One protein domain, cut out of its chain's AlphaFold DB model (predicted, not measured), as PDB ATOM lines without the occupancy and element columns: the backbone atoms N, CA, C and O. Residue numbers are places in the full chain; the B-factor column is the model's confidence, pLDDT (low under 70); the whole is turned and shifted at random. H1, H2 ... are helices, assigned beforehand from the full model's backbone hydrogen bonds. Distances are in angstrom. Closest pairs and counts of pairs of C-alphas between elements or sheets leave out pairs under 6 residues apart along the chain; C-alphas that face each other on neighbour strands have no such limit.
ATOM      1  N   THR A   4     141.648 144.000 124.860       97.50
ATOM      2  CA  THR A   4     141.286 143.312 123.603       97.50
ATOM      3  C   THR A   4     141.533 141.804 123.667       97.50
ATOM      4  O   THR A   4     140.815 141.035 123.018       97.50
ATOM      5  N   PHE A   5     142.461 141.369 124.520       97.38
ATOM      6  CA  PHE A   5     142.722 139.971 124.848       97.38
ATOM      7  C   PHE A   5     142.610 139.733 126.353       97.38
ATOM      8  O   PHE A   5     142.929 140.590 127.166       97.38
ATOM      9  N   GLN A   6     142.156 138.540 126.715       91.94
ATOM     10  CA  GLN A   6     142.154 138.040 128.083       91.94
ATOM     11  C   GLN A   6     143.502 137.392 128.418       91.94
ATOM     12  O   GLN A   6     144.272 137.000 127.531       91.94
ATOM     13  N   GLU A   7     143.741 137.176 129.711       88.81
ATOM     14  CA  GLU A   7     144.848 136.342 130.173       88.81
ATOM     15  C   GLU A   7     144.798 134.957 129.491       88.81
ATOM     16  O   GLU A   7     143.738 134.345 129.329       88.81
ATOM     17  N   GLY A   8     145.954 134.478 129.022       89.81
ATOM     18  CA  GLY A   8     146.046 133.249 128.226       89.81
ATOM     19  C   GLY A   8     145.777 133.423 126.724       89.81
ATOM     20  O   GLY A   8     145.638 132.423 126.023       89.81
ATOM     21  N   GLY A   9     145.713 134.661 126.214       91.94
ATOM     22  CA  GLY A   9     145.723 134.959 124.774       91.94
ATOM     23  C   GLY A   9     144.390 134.736 124.056       91.94
ATOM     24  O   GLY A   9     144.344 134.720 122.827       91.94
ATOM     25  N   LYS A  10     143.293 134.564 124.799       94.75
ATOM     26  CA  LYS A  10     141.950 134.452 124.216       94.75
ATOM     27  C   LYS A  10     141.435 135.843 123.821       94.75
ATOM     28  O   LYS A  10     141.482 136.739 124.662       94.75
ATOM     29  N   PRO A  11     140.928 136.053 122.595       97.06
ATOM     30  CA  PRO A  11     140.381 137.349 122.203       97.06
ATOM     31  C   PRO A  11     139.098 137.653 122.986       97.06
ATOM     32  O   PRO A  11     138.216 136.804 123.097       97.06
ATOM     33  N   THR A  12     138.976 138.880 123.492       97.81
ATOM     34  CA  THR A  12     137.756 139.364 124.155       97.81
ATOM     35  C   THR A  12     136.633 139.589 123.145       97.81
ATOM     36  O   THR A  12     135.475 139.257 123.397       97.81
ATOM     37  N   PHE A  13     136.968 140.159 121.987       97.69
ATOM     38  CA  PHE A  13     136.013 140.423 120.916       97.69
ATOM     39  C   PHE A  13     135.953 139.227 119.966       97.69
ATOM     40  O   PHE A  13     136.920 138.926 119.263       97.69
ATOM     41  N   VAL A  14     134.802 138.557 119.942       97.06
ATOM     42  CA  VAL A  14     134.554 137.318 119.192       97.06
ATOM     43  C   VAL A  14     133.417 137.495 118.189       97.06
ATOM     44  O   VAL A  14     132.583 138.386 118.336       97.06
ATOM     45  N   GLU A  15     133.359 136.637 117.168       96.19
ATOM     46  CA  GLU A  15     132.282 136.680 116.166       96.19
ATOM     47  C   GLU A  15     130.934 136.220 116.722       96.19
ATOM     48  O   GLU A  15     129.892 136.755 116.360       96.19
ATOM     49  N   THR A  16     130.955 135.207 117.587       97.12
ATOM     50  CA  THR A  16     129.774 134.657 118.250       97.12
ATOM     51  C   THR A  16     130.106 134.450 119.715       97.12
ATOM     52  O   THR A  16     131.147 133.887 120.039       97.12
ATOM     53  N   LEU A  17     129.227 134.912 120.602       97.94
ATOM     54  CA  LEU A  17     129.388 134.715 122.038       97.94
ATOM     55  C   LEU A  17     129.211 133.233 122.387       97.94
ATOM     56  O   LEU A  17     128.206 132.633 121.999       97.94
ATOM     57  N   ASP A  18     130.097 132.684 123.220       97.62
ATOM     58  CA  ASP A  18     129.959 131.332 123.789       97.62
ATOM     59  C   ASP A  18     128.578 131.120 124.440       97.62
ATOM     60  O   ASP A  18     128.003 130.032 124.380       97.62
ATOM     61  N   ALA A  19     128.006 132.195 124.996       97.94
ATOM     62  CA  ALA A  19     126.673 132.241 125.592       97.94
ATOM     63  C   ALA A  19     125.563 131.709 124.662       97.94
ATOM     64  O   ALA A  19     124.595 131.115 125.138       97.94
ATOM     65  N   VAL A  20     125.701 131.882 123.343       97.94
ATOM     66  CA  VAL A  20     124.732 131.372 122.360       97.94
ATOM     67  C   VAL A  20     124.690 129.846 122.383       97.94
ATOM     68  O   VAL A  20     123.611 129.254 122.378       97.94
ATOM     69  N   GLU A  21     125.852 129.200 122.429       97.88
ATOM     70  CA  GLU A  21     125.936 127.740 122.463       97.88
ATOM     71  C   GLU A  21     125.565 127.185 123.842       97.88
ATOM     72  O   GLU A  21     124.900 126.152 123.935       97.88
ATOM     73  N   VAL A  22     125.924 127.901 124.914       98.00
ATOM     74  CA  VAL A  22     125.486 127.574 126.280       98.00
ATOM     75  C   VAL A  22     123.963 127.505 126.346       98.00
ATOM     76  O   VAL A  22     123.435 126.485 126.779       98.00
ATOM     77  N   ALA A  23     123.260 128.524 125.845       98.19
ATOM     78  CA  ALA A  23     121.802 128.566 125.896       98.19
ATOM     79  C   ALA A  23     121.136 127.393 125.168       98.19
ATOM     80  O   ALA A  23     120.199 126.799 125.704       98.19
ATOM     81  N   LYS A  24     121.652 127.010 123.992       97.56
ATOM     82  CA  LYS A  24     121.158 125.839 123.249       97.56
ATOM     83  C   LYS A  24     121.315 124.552 124.056       97.56
ATOM     84  O   LYS A  24     120.371 123.773 124.152       97.56
ATOM     85  N   LYS A  25     122.491 124.334 124.656       98.00
ATOM     86  CA  LYS A  25     122.797 123.115 125.424       98.00
ATOM     87  C   LYS A  25     122.023 123.022 126.735       98.00
ATOM     88  O   LYS A  25     121.706 121.920 127.168       98.00
ATOM     89  N   SER A  26     121.728 124.155 127.364       97.62
ATOM     90  CA  SER A  26     121.010 124.207 128.639       97.62
ATOM     91  C   SER A  26     119.499 124.409 128.496       97.62
ATOM     92  O   SER A  26     118.819 124.539 129.510       97.62
ATOM     93  N   GLY A  27     118.964 124.482 127.272       97.62
ATOM     94  CA  GLY A  27     117.539 124.728 127.029       97.62
ATOM     95  C   GLY A  27     117.064 126.110 127.492       97.62
ATOM     96  O   GLY A  27     115.899 126.273 127.845       97.62
ATOM     97  N   MET A  28     117.956 127.106 127.528       97.69
ATOM     98  CA  MET A  28     117.565 128.476 127.855       97.69
ATOM     99  C   MET A  28     116.846 129.108 126.657       97.69
ATOM    100  O   MET A  28     117.304 128.958 125.523       97.69
ATOM    101  N   PRO A  29     115.762 129.869 126.883       97.25
ATOM    102  CA  PRO A  29     115.016 130.510 125.799       97.25
ATOM    103  C   PRO A  29     115.796 131.640 125.107       97.25
ATOM    104  O   PRO A  29     115.419 132.079 124.025       97.25
ATOM    105  N   LEU A  30     116.867 132.133 125.733       96.75
ATOM    106  CA  LEU A  30     117.686 133.248 125.274       96.75
ATOM    107  C   LEU A  30     119.125 133.100 125.774       96.75
ATOM    108  O   LEU A  30     119.368 132.509 126.828       96.75
ATOM    109  N   ALA A  31     120.074 133.634 125.003       98.19
ATOM    110  CA  ALA A  31     121.477 133.656 125.393       98.19
ATOM    111  C   ALA A  31     121.661 134.490 126.675       98.19
ATOM    112  O   ALA A  31     121.131 135.603 126.735       98.19
ATOM    113  N   PRO A  32     122.408 134.002 127.682       97.88
ATOM    114  CA  PRO A  32     122.686 134.757 128.899       97.88
ATOM    115  C   PRO A  32     123.659 135.908 128.603       97.88
ATOM    116  O   PRO A  32     124.877 135.770 128.712       97.88
ATOM    117  N   ILE A  33     123.108 137.048 128.191       98.25
ATOM    118  CA  ILE A  33     123.841 138.284 127.912       98.25
ATOM    119  C   ILE A  33     123.856 139.131 129.187       98.25
ATOM    120  O   ILE A  33     122.805 139.467 129.723       98.25
ATOM    121  N   MET A  34     125.052 139.474 129.677       98.19
ATOM    122  CA  MET A  34     125.200 140.270 130.904       98.19
ATOM    123  C   MET A  34     124.868 141.750 130.682       98.19
ATOM    124  O   MET A  34     124.214 142.366 131.516       98.19
ATOM    125  N   ILE A  35     125.344 142.321 129.573       98.00
ATOM    126  CA  ILE A  35     125.078 143.703 129.166       98.00
ATOM    127  C   ILE A  35     124.800 143.672 127.669       98.00
ATOM    128  O   ILE A  35     125.625 143.174 126.897       98.00
ATOM    129  N   TYR A  36     123.640 144.178 127.267       97.88
ATOM    130  CA  TYR A  36     123.273 144.258 125.864       97.88
ATOM    131  C   TYR A  36     124.051 145.369 125.162       97.88
ATOM    132  O   TYR A  36     124.399 146.392 125.751       97.88
ATOM    133  N   GLY A  37     124.366 145.150 123.886       96.56
ATOM    134  CA  GLY A  37     125.217 146.061 123.124       96.56
ATOM    135  C   GLY A  37     124.620 147.458 122.970       96.56
ATOM    136  O   GLY A  37     125.377 148.418 122.885       96.56
ATOM    137  N   ASP A  38     123.297 147.583 122.946       96.19
ATOM    138  CA  ASP A  38     122.536 148.832 122.877       96.19
ATOM    139  C   ASP A  38     122.563 149.637 124.187       96.19
ATOM    140  O   ASP A  38     122.592 150.867 124.121       96.19
ATOM    141  N   ASP A  39     122.712 148.980 125.341       97.88
ATOM    142  CA  ASP A  39     122.867 149.636 126.651       97.88
ATOM    143  C   ASP A  39     124.285 150.184 126.894       97.88
ATOM    144  O   ASP A  39     124.525 150.986 127.803       97.88
ATOM    145  N   VAL A  40     125.268 149.777 126.083       98.56
ATOM    146  CA  VAL A  40     126.647 150.261 126.215       98.56
ATOM    147  C   VAL A  40     126.782 151.644 125.583       98.56
ATOM    148  O   VAL A  40     126.637 151.817 124.371       98.56
ATOM    149  N   THR A  41     127.148 152.634 126.397       98.62
ATOM    150  CA  THR A  41     127.440 154.000 125.927       98.62
ATOM    151  C   THR A  41     128.909 154.202 125.568       98.62
ATOM    152  O   THR A  41     129.212 154.957 124.645       98.62
ATOM    153  N   HIS A  42     129.815 153.524 126.276       98.81
ATOM    154  CA  HIS A  42     131.261 153.631 126.105       98.81
ATOM    155  C   HIS A  42     131.893 152.246 126.097       98.81
ATOM    156  O   HIS A  42     131.762 151.483 127.056       98.81
ATOM    157  N   LEU A  43     132.638 151.954 125.037       98.69
ATOM    158  CA  LEU A  43     133.531 150.809 124.995       98.69
ATOM    159  C   LEU A  43     134.964 151.318 125.143       98.69
ATOM    160  O   LEU A  43     135.456 152.030 124.280       98.69
ATOM    161  N   LEU A  44     135.601 150.969 126.257       98.69
ATOM    162  CA  LEU A  44     136.981 151.338 126.574       98.69
ATOM    163  C   LEU A  44     137.867 150.093 126.524       98.69
ATOM    164  O   LEU A  44     137.569 149.126 127.240       98.69
ATOM    165  N   THR A  45     138.938 150.175 125.736       98.56
ATOM    166  CA  THR A  45     140.033 149.202 125.619       98.56
ATOM    167  C   THR A  45     141.391 149.889 125.773       98.56
ATOM    168  O   THR A  45     141.472 151.113 125.878       98.56
ATOM    169  N   GLU A  46     142.471 149.111 125.781       97.56
ATOM    170  CA  GLU A  46     143.846 149.613 125.715       97.56
ATOM    171  C   GLU A  46     144.175 150.307 124.381       97.56
ATOM    172  O   GLU A  46     145.128 151.084 124.315       97.56
ATOM    173  N   GLU A  47     143.377 150.076 123.332       97.25
ATOM    174  CA  GLU A  47     143.513 150.791 122.060       97.25
ATOM    175  C   GLU A  47     142.871 152.177 122.088       97.25
ATOM    176  O   GLU A  47     143.352 153.086 121.411       97.25
ATOM    177  N   GLY A  48     141.801 152.358 122.866       98.06
ATOM    178  CA  GLY A  48     141.100 153.631 122.979       98.06
ATOM    179  C   GLY A  48     139.656 153.498 123.457       98.06
ATOM    180  O   GLY A  48     139.230 152.489 124.019       98.06
ATOM    181  N   ILE A  49     138.883 154.556 123.227       98.75
ATOM    182  CA  ILE A  49     137.474 154.672 123.598       98.75
ATOM    183  C   ILE A  49     136.631 154.769 122.333       98.75
ATOM    184  O   ILE A  49     136.896 155.615 121.484       98.75
ATOM    185  N   ALA A  50     135.570 153.975 122.244       98.62
ATOM    186  CA  ALA A  50     134.472 154.189 121.315       98.62
ATOM    187  C   ALA A  50     133.252 154.760 122.054       98.62
ATOM    188  O   ALA A  50     132.705 154.140 122.971       98.62
ATOM    189  N   TYR A  51     132.809 155.943 121.631       98.69
ATOM    190  CA  TYR A  51     131.675 156.681 122.188       98.69
ATOM    191  C   TYR A  51     130.357 156.203 121.567       98.69
ATOM    192  O   TYR A  51     129.704 156.933 120.822       98.69
ATOM    193  N   LEU A  52     129.978 154.952 121.834       98.62
ATOM    194  CA  LEU A  52     128.856 154.266 121.178       98.62
ATOM    195  C   LEU A  52     127.503 154.980 121.329       98.62
ATOM    196  O   LEU A  52     126.631 154.806 120.482       98.62
ATOM    197  N   TYR A  53     127.334 155.825 122.350       98.50
ATOM    198  CA  TYR A  53     126.149 156.681 122.491       98.50
ATOM    199  C   TYR A  53     125.958 157.673 121.325       98.50
ATOM    200  O   TYR A  53     124.860 158.191 121.143       98.50
ATOM    201  N   LYS A  54     127.009 157.947 120.537       98.44
ATOM    202  CA  LYS A  54     126.960 158.803 119.342       98.44
ATOM    203  C   LYS A  54     126.627 158.042 118.058       98.44
ATOM    204  O   LYS A  54     126.455 158.682 117.023       98.44
ATOM    205  N   ALA A  55     126.591 156.708 118.094       98.06
ATOM    206  CA  ALA A  55     126.366 155.905 116.901       98.06
ATOM    207  C   ALA A  55     124.965 156.162 116.330       98.06
ATOM    208  O   ALA A  55     123.962 156.057 117.034       98.06
ATOM    209  N   ARG A  56     124.904 156.474 115.035       97.19
ATOM    210  CA  ARG A  56     123.662 156.783 114.309       97.19
ATOM    211  C   ARG A  56     122.963 155.544 113.761       97.19
ATOM    212  O   ARG A  56     121.793 155.611 113.395       97.19
ATOM    213  N   SER A  57     123.678 154.426 113.679       97.81
ATOM    214  CA  SER A  57     123.154 153.141 113.224       97.81
ATOM    215  C   SER A  57     123.907 151.980 113.875       97.81
ATOM    216  O   SER A  57     124.946 152.173 114.518       97.81
ATOM    217  N   LEU A  58     123.390 150.762 113.701       97.50
ATOM    218  CA  LEU A  58     124.060 149.556 114.181       97.50
ATOM    219  C   LEU A  58     125.388 149.324 113.444       97.50
ATOM    220  O   LEU A  58     126.369 148.930 114.067       97.50
ATOM    221  N   GLU A  59     125.443 149.620 112.148       95.88
ATOM    222  CA  GLU A  59     126.645 149.493 111.322       95.88
ATOM    223  C   GLU A  59     127.733 150.463 111.795       95.88
ATOM    224  O   GLU A  59     128.893 150.078 111.938       95.88
ATOM    225  N   GLU A  60     127.360 151.709 112.110       96.12
ATOM    226  CA  GLU A  60     128.296 152.675 112.687       96.12
ATOM    227  C   GLU A  60     128.777 152.220 114.067       96.12
ATOM    228  O   GLU A  60     129.979 152.242 114.332       96.12
ATOM    229  N   ARG A  61     127.873 151.718 114.917       97.56
ATOM    230  CA  ARG A  61     128.237 151.144 116.220       97.56
ATOM    231  C   ARG A  61     129.241 149.997 116.060       97.56
ATOM    232  O   ARG A  61     130.235 149.962 116.779       97.56
ATOM    233  N   GLN A  62     129.028 149.090 115.108       96.69
ATOM    234  CA  GLN A  62     129.948 147.984 114.817       96.69
ATOM    235  C   GLN A  62     131.309 148.479 114.310       96.69
ATOM    236  O   GLN A  62     132.340 147.985 114.766       96.69
ATOM    237  N   ALA A  63     131.331 149.477 113.420       96.38
ATOM    238  CA  ALA A  63     132.571 150.073 112.920       96.38
ATOM    239  C   ALA A  63     133.380 150.747 114.042       96.38
ATOM    240  O   ALA A  63     134.602 150.600 114.096       96.38
ATOM    241  N   MET A  64     132.696 151.435 114.961       97.69
ATOM    242  CA  MET A  64     133.300 152.050 116.144       97.69
ATOM    243  C   MET A  64     133.870 151.003 117.106       97.69
ATOM    244  O   MET A  64     134.977 151.181 117.604       97.69
ATOM    245  N   ILE A  65     133.152 149.895 117.337       97.56
ATOM    246  CA  ILE A  65     133.648 148.770 118.148       97.56
ATOM    247  C   ILE A  65     134.908 148.173 117.515       97.56
ATOM    248  O   ILE A  65     135.918 148.023 118.197       97.56
ATOM    249  N   ALA A  66     134.877 147.876 116.213       97.31
ATOM    250  CA  ALA A  66     136.018 147.301 115.504       97.31
ATOM    251  C   ALA A  66     137.259 148.208 115.561       97.31
ATOM    252  O   ALA A  66     138.369 147.708 115.718       97.31
ATOM    253  N   ALA A  67     137.079 149.532 115.510       97.06
ATOM    254  CA  ALA A  67     138.178 150.496 115.572       97.06
ATOM    255  C   ALA A  67     138.965 150.475 116.897       97.06
ATOM    256  O   ALA A  67     140.123 150.884 116.910       97.06
ATOM    257  N   VAL A  68     138.368 149.992 117.993       97.38
ATOM    258  CA  VAL A  68     139.031 149.868 119.308       97.38
ATOM    259  C   VAL A  68     139.225 148.413 119.753       97.38
ATOM    260  O   VAL A  68     139.625 148.161 120.886       97.38
ATOM    261  N   ALA A  69     138.968 147.440 118.876       97.69
ATOM    262  CA  ALA A  69     139.047 146.010 119.190       97.69
ATOM    263  C   ALA A  69     140.426 145.375 118.897       97.69
ATOM    264  O   ALA A  69     140.555 144.148 118.946       97.69
ATOM    265  N   GLY A  70     141.452 146.177 118.590       95.44
ATOM    266  CA  GLY A  70     142.829 145.718 118.375       95.44
ATOM    267  C   GLY A  70     142.970 144.715 117.227       95.44
ATOM    268  O   GLY A  70     142.320 144.833 116.193       95.44
ATOM    269  N   VAL A  71     143.817 143.699 117.414       95.38
ATOM    270  CA  VAL A  71     144.081 142.642 116.411       95.38
ATOM    271  C   VAL A  71     143.182 141.408 116.567       95.38
ATOM    272  O   VAL A  71     143.498 140.324 116.078       95.38
ATOM    273  N   THR A  72     142.056 141.547 117.268       96.75
ATOM    274  CA  THR A  72     141.051 140.479 117.392       96.75
ATOM    275  C   THR A  72     140.334 140.220 116.067       96.75
ATOM    276  O   THR A  72     140.384 141.036 115.153       96.75
ATOM    277  N   VAL A  73     139.584 139.120 115.965       95.06
ATOM    278  CA  VAL A  73     138.790 138.810 114.759       95.06
ATOM    279  C   VAL A  73     137.802 139.926 114.393       95.06
ATOM    280  O   VAL A  73     137.580 140.194 113.213       95.06
ATOM    281  N   ILE A  74     137.245 140.619 115.392       96.62
ATOM    282  CA  ILE A  74     136.380 141.784 115.172       96.62
ATOM    283  C   ILE A  74     137.205 143.004 114.763       96.62
ATOM    284  O   ILE A  74     136.828 143.700 113.823       96.62
ATOM    285  N   GLY A  75     138.340 143.242 115.424       95.12
ATOM    286  CA  GLY A  75     139.228 144.359 115.108       95.12
ATOM    287  C   GLY A  75     139.842 144.276 113.709       95.12
ATOM    288  O   GLY A  75     139.921 145.279 113.013       95.12
ATOM    289  N   LEU A  76     140.149 143.076 113.211       93.50
ATOM    290  CA  LEU A  76     140.686 142.862 111.861       93.50
ATOM    291  C   LEU A  76     139.707 143.227 110.732       93.50
ATOM    292  O   LEU A  76     140.128 143.397 109.590       93.50
ATOM    293  N   ARG A  77     138.410 143.380 111.027       88.50
ATOM    294  CA  ARG A  77     137.407 143.871 110.061       88.50
ATOM    295  C   ARG A  77     137.497 145.384 109.847       88.50
ATOM    296  O   ARG A  77     136.845 145.920 108.953       88.50
ATOM    297  N   HIS A  78     138.257 146.079 110.686       85.94
ATOM    298  CA  HIS A  78     138.389 147.522 110.652       85.94
ATOM    299  C   HIS A  78     139.194 148.001 109.434       85.94
ATOM    300  O   HIS A  78     140.278 147.502 109.142       85.94
ATOM    301  N   ASN A  79     138.700 149.045 108.765       86.06
ATOM    302  CA  ASN A  79     139.447 149.768 107.741       86.06
ATOM    303  C   ASN A  79     140.166 150.984 108.363       86.06
ATOM    304  O   ASN A  79     139.488 151.936 108.758       86.06
ATOM    305  N   PRO A  80     141.515 151.035 108.371       82.25
ATOM    306  CA  PRO A  80     142.282 152.127 108.983       82.25
ATOM    307  C   PRO A  80     141.902 153.537 108.509       82.25
ATOM    308  O   PRO A  80     142.024 154.507 109.263       82.25
ATOM    309  N   LYS A  81     141.414 153.677 107.268       85.31
ATOM    310  CA  LYS A  81     140.953 154.970 106.735       85.31
ATOM    311  C   LYS A  81     139.753 155.514 107.514       85.31
ATOM    312  O   LYS A  81     139.643 156.727 107.699       85.31
ATOM    313  N   ASP A  82     138.899 154.626 108.015       88.44
ATOM    314  CA  ASP A  82     137.725 154.999 108.793       88.44
ATOM    315  C   ASP A  82     138.098 155.427 110.215       88.44
ATOM    316  O   ASP A  82     137.434 156.306 110.760       88.44
ATOM    317  N   THR A  83     139.196 154.917 110.790       88.75
ATOM    318  CA  THR A  83     139.689 155.379 112.104       88.75
ATOM    319  C   THR A  83     140.013 156.864 112.084       88.75
ATOM    320  O   THR A  83     139.568 157.604 112.958       88.75
ATOM    321  N   ALA A  84     140.734 157.344 111.067       91.94
ATOM    322  CA  ALA A  84     141.083 158.761 110.980       91.94
ATOM    323  C   ALA A  84     139.835 159.657 110.899       91.94
ATOM    324  O   ALA A  84     139.801 160.735 111.489       91.94
ATOM    325  N   ARG A  85     138.796 159.206 110.185       95.75
ATOM    326  CA  ARG A  85     137.501 159.891 110.132       95.75
ATOM    327  C   ARG A  85     136.803 159.867 111.494       95.75
ATOM    328  O   ARG A  85     136.419 160.923 111.984       95.75
ATOM    329  N   MET A  86     136.688 158.695 112.116       96.94
ATOM    330  CA  MET A  86     136.015 158.518 113.406       96.94
ATOM    331  C   MET A  86     136.678 159.317 114.534       96.94
ATOM    332  O   MET A  86     135.964 159.890 115.353       96.94
ATOM    333  N   ARG A  87     138.015 159.420 114.550       97.12
ATOM    334  CA  ARG A  87     138.756 160.283 115.488       97.12
ATOM    335  C   ARG A  87     138.394 161.754 115.296       97.12
ATOM    336  O   ARG A  87     138.021 162.424 116.252       97.12
ATOM    337  N   ARG A  88     138.411 162.247 114.048       96.56
ATOM    338  CA  ARG A  88     138.026 163.637 113.732       96.56
ATOM    339  C   ARG A  88     136.574 163.955 114.098       96.56
ATOM    340  O   ARG A  88     136.294 165.058 114.548       96.56
ATOM    341  N   GLU A  89     135.658 163.008 113.910       97.19
ATOM    342  CA  GLU A  89     134.241 163.147 114.289       97.19
ATOM    343  C   GLU A  89     134.005 162.953 115.808       97.19
ATOM    344  O   GLU A  89     132.880 163.101 116.307       97.19
ATOM    345  N   GLY A  90     135.052 162.605 116.566       97.81
ATOM    346  CA  GLY A  90     134.981 162.291 117.991       97.81
ATOM    347  C   GLY A  90     134.080 161.092 118.289       97.81
ATOM    348  O   GLY A  90     133.398 161.079 119.312       97.81
ATOM    349  N   LEU A  91     133.964 160.149 117.354       98.44
ATOM    350  CA  LEU A  91     133.272 158.873 117.554       98.44
ATOM    351  C   LEU A  91     134.160 157.907 118.336       98.44
ATOM    352  O   LEU A  91     133.674 157.155 119.177       98.44
ATOM    353  N   ILE A  92     135.467 157.982 118.109       98.31
ATOM    354  CA  ILE A  92     136.469 157.280 118.901       98.31
ATOM    355  C   ILE A  92     137.529 158.269 119.387       98.31
ATOM    356  O   ILE A  92     137.723 159.317 118.771       98.31
ATOM    357  N   ALA A  93     138.221 157.917 120.463       98.50
ATOM    358  CA  ALA A  93     139.413 158.603 120.939       98.50
ATOM    359  C   ALA A  93     140.496 157.572 121.250       98.50
ATOM    360  O   ALA A  93     140.285 156.675 122.065       98.50
ATOM    361  N   LEU A  94     141.653 157.703 120.608       97.62
ATOM    362  CA  LEU A  94     142.858 156.976 121.006       97.62
ATOM    363  C   LEU A  94     143.528 157.705 122.186       97.62
ATOM    364  O   LEU A  94     143.221 158.879 122.417       97.62
ATOM    365  N   PRO A  95     144.464 157.076 122.924       98.12
ATOM    366  CA  PRO A  95     145.172 157.741 124.020       98.12
ATOM    367  C   PRO A  95     145.764 159.096 123.611       98.12
ATOM    368  O   PRO A  95     145.664 160.075 124.350       98.12
ATOM    369  N   GLU A  96     146.288 159.194 122.388       96.81
ATOM    370  CA  GLU A  96     146.925 160.410 121.888       96.81
ATOM    371  C   GLU A  96     145.915 161.545 121.638       96.81
ATOM    372  O   GLU A  96     146.269 162.712 121.793       96.81
ATOM    373  N   ASP A  97     144.650 161.226 121.326       97.88
ATOM    374  CA  ASP A  97     143.569 162.224 121.209       97.88
ATOM    375  C   ASP A  97     143.204 162.846 122.563       97.88
ATOM    376  O   ASP A  97     142.643 163.937 122.622       97.88
ATOM    377  N   LEU A  98     143.538 162.156 123.656       97.88
ATOM    378  CA  LEU A  98     143.313 162.599 125.030       97.88
ATOM    379  C   LEU A  98     144.559 163.257 125.642       97.88
ATOM    380  O   LEU A  98     144.560 163.590 126.825       97.88
ATOM    381  N   GLY A  99     145.636 163.420 124.865       97.94
ATOM    382  CA  GLY A  99     146.921 163.905 125.373       97.94
ATOM    383  C   GLY A  99     147.653 162.892 126.259       97.94
ATOM    384  O   GLY A  99     148.525 163.280 127.034       97.94
ATOM    385  N   ILE A 100     147.317 161.602 126.160       98.25
ATOM    386  CA  ILE A 100     147.911 160.526 126.955       98.25
ATOM    387  C   ILE A 100     148.921 159.770 126.093       98.25
ATOM    388  O   ILE A 100     148.566 159.136 125.099       98.25
ATOM    389  N   ARG A 101     150.200 159.785 126.487       97.75
ATOM    390  CA  ARG A 101     151.206 158.920 125.858       97.75
ATOM    391  C   ARG A 101     151.122 157.533 126.476       97.75
ATOM    392  O   ARG A 101     151.222 157.391 127.691       97.75
ATOM    393  N   ARG A 102     151.015 156.498 125.641       96.50
ATOM    394  CA  ARG A 102     150.909 155.098 126.098       96.50
ATOM    395  C   ARG A 102     152.053 154.686 127.039       96.50
ATOM    396  O   ARG A 102     151.828 153.946 127.985       96.50
ATOM    397  N   THR A 103     153.260 155.210 126.819       97.25
ATOM    398  CA  THR A 103     154.457 154.921 127.630       97.25
ATOM    399  C   THR A 103     154.439 155.529 129.030       97.25
ATOM    400  O   THR A 103     155.246 155.130 129.863       97.25
ATOM    401  N   ASP A 104     153.555 156.493 129.299       97.31
ATOM    402  CA  ASP A 104     153.457 157.119 130.621       97.31
ATOM    403  C   ASP A 104     152.661 156.239 131.604       97.31
ATOM    404  O   ASP A 104     152.751 156.415 132.822       97.31
TER     405      ASP A 104
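AT A GLANCE: This is residues 4 to 104 of the 135 residues of the protein "Malonate decarboxylase, alpha subunit" of Pseudomonas amygdali pv. photiniae (UniProt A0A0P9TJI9). Little of this model is regular: a body mostly of loops holds H2, H3 and H4, while H1 lies far off at one end of the longest axis. In the body, residues 49 to 50 pair antiparallel with 43 to 44 and with 92 to 93. The printed part has 101 residues, 32 of them in named helices, H1 to H4 in order, with no named strand; its class is all helix. It is only just compact, close to loose, with a radius of gyration of the C-alphas of 15.1 A, and spans 48 by 34 by 21 A.

IN THESE COORDINATES: Find C-alpha 58 at (124.060, 149.556, 114.181), where H2, residues 58 to 67, begins its 14.2 A. H3 is residues 80 to 88, 13.2 A; H4 is 95 to 98, ending at (143.313, 162.599, 125.030); H1 is 18 to 26, 12.4 A.

HOW THE PARTS SIT: H2 and H3 only just touch, with 3 pairs of C-alphas within 8 A, the closest Ala 67 and Thr 83 at 6.2 A, about perpendicular at 78 degrees. H3 and H4 are close but not clearly touching, closest C-alphas Arg 87 and Asp 97, 7.7 A. H1 is apart from H2, H3 and H4. Every O i to N i+4 pair is within hydrogen-bond range in H1 and H2, and 3 of 5 in H3; H4 is too short for one.

THE WHOLE: Look to Gly 27 and Gly 99 for the farthest C-alphas, 49.0 A apart. The links H1 to H2 and H2 to H3 are long. The printed part has no cut, and no printed residue is under 70 in pLDDT.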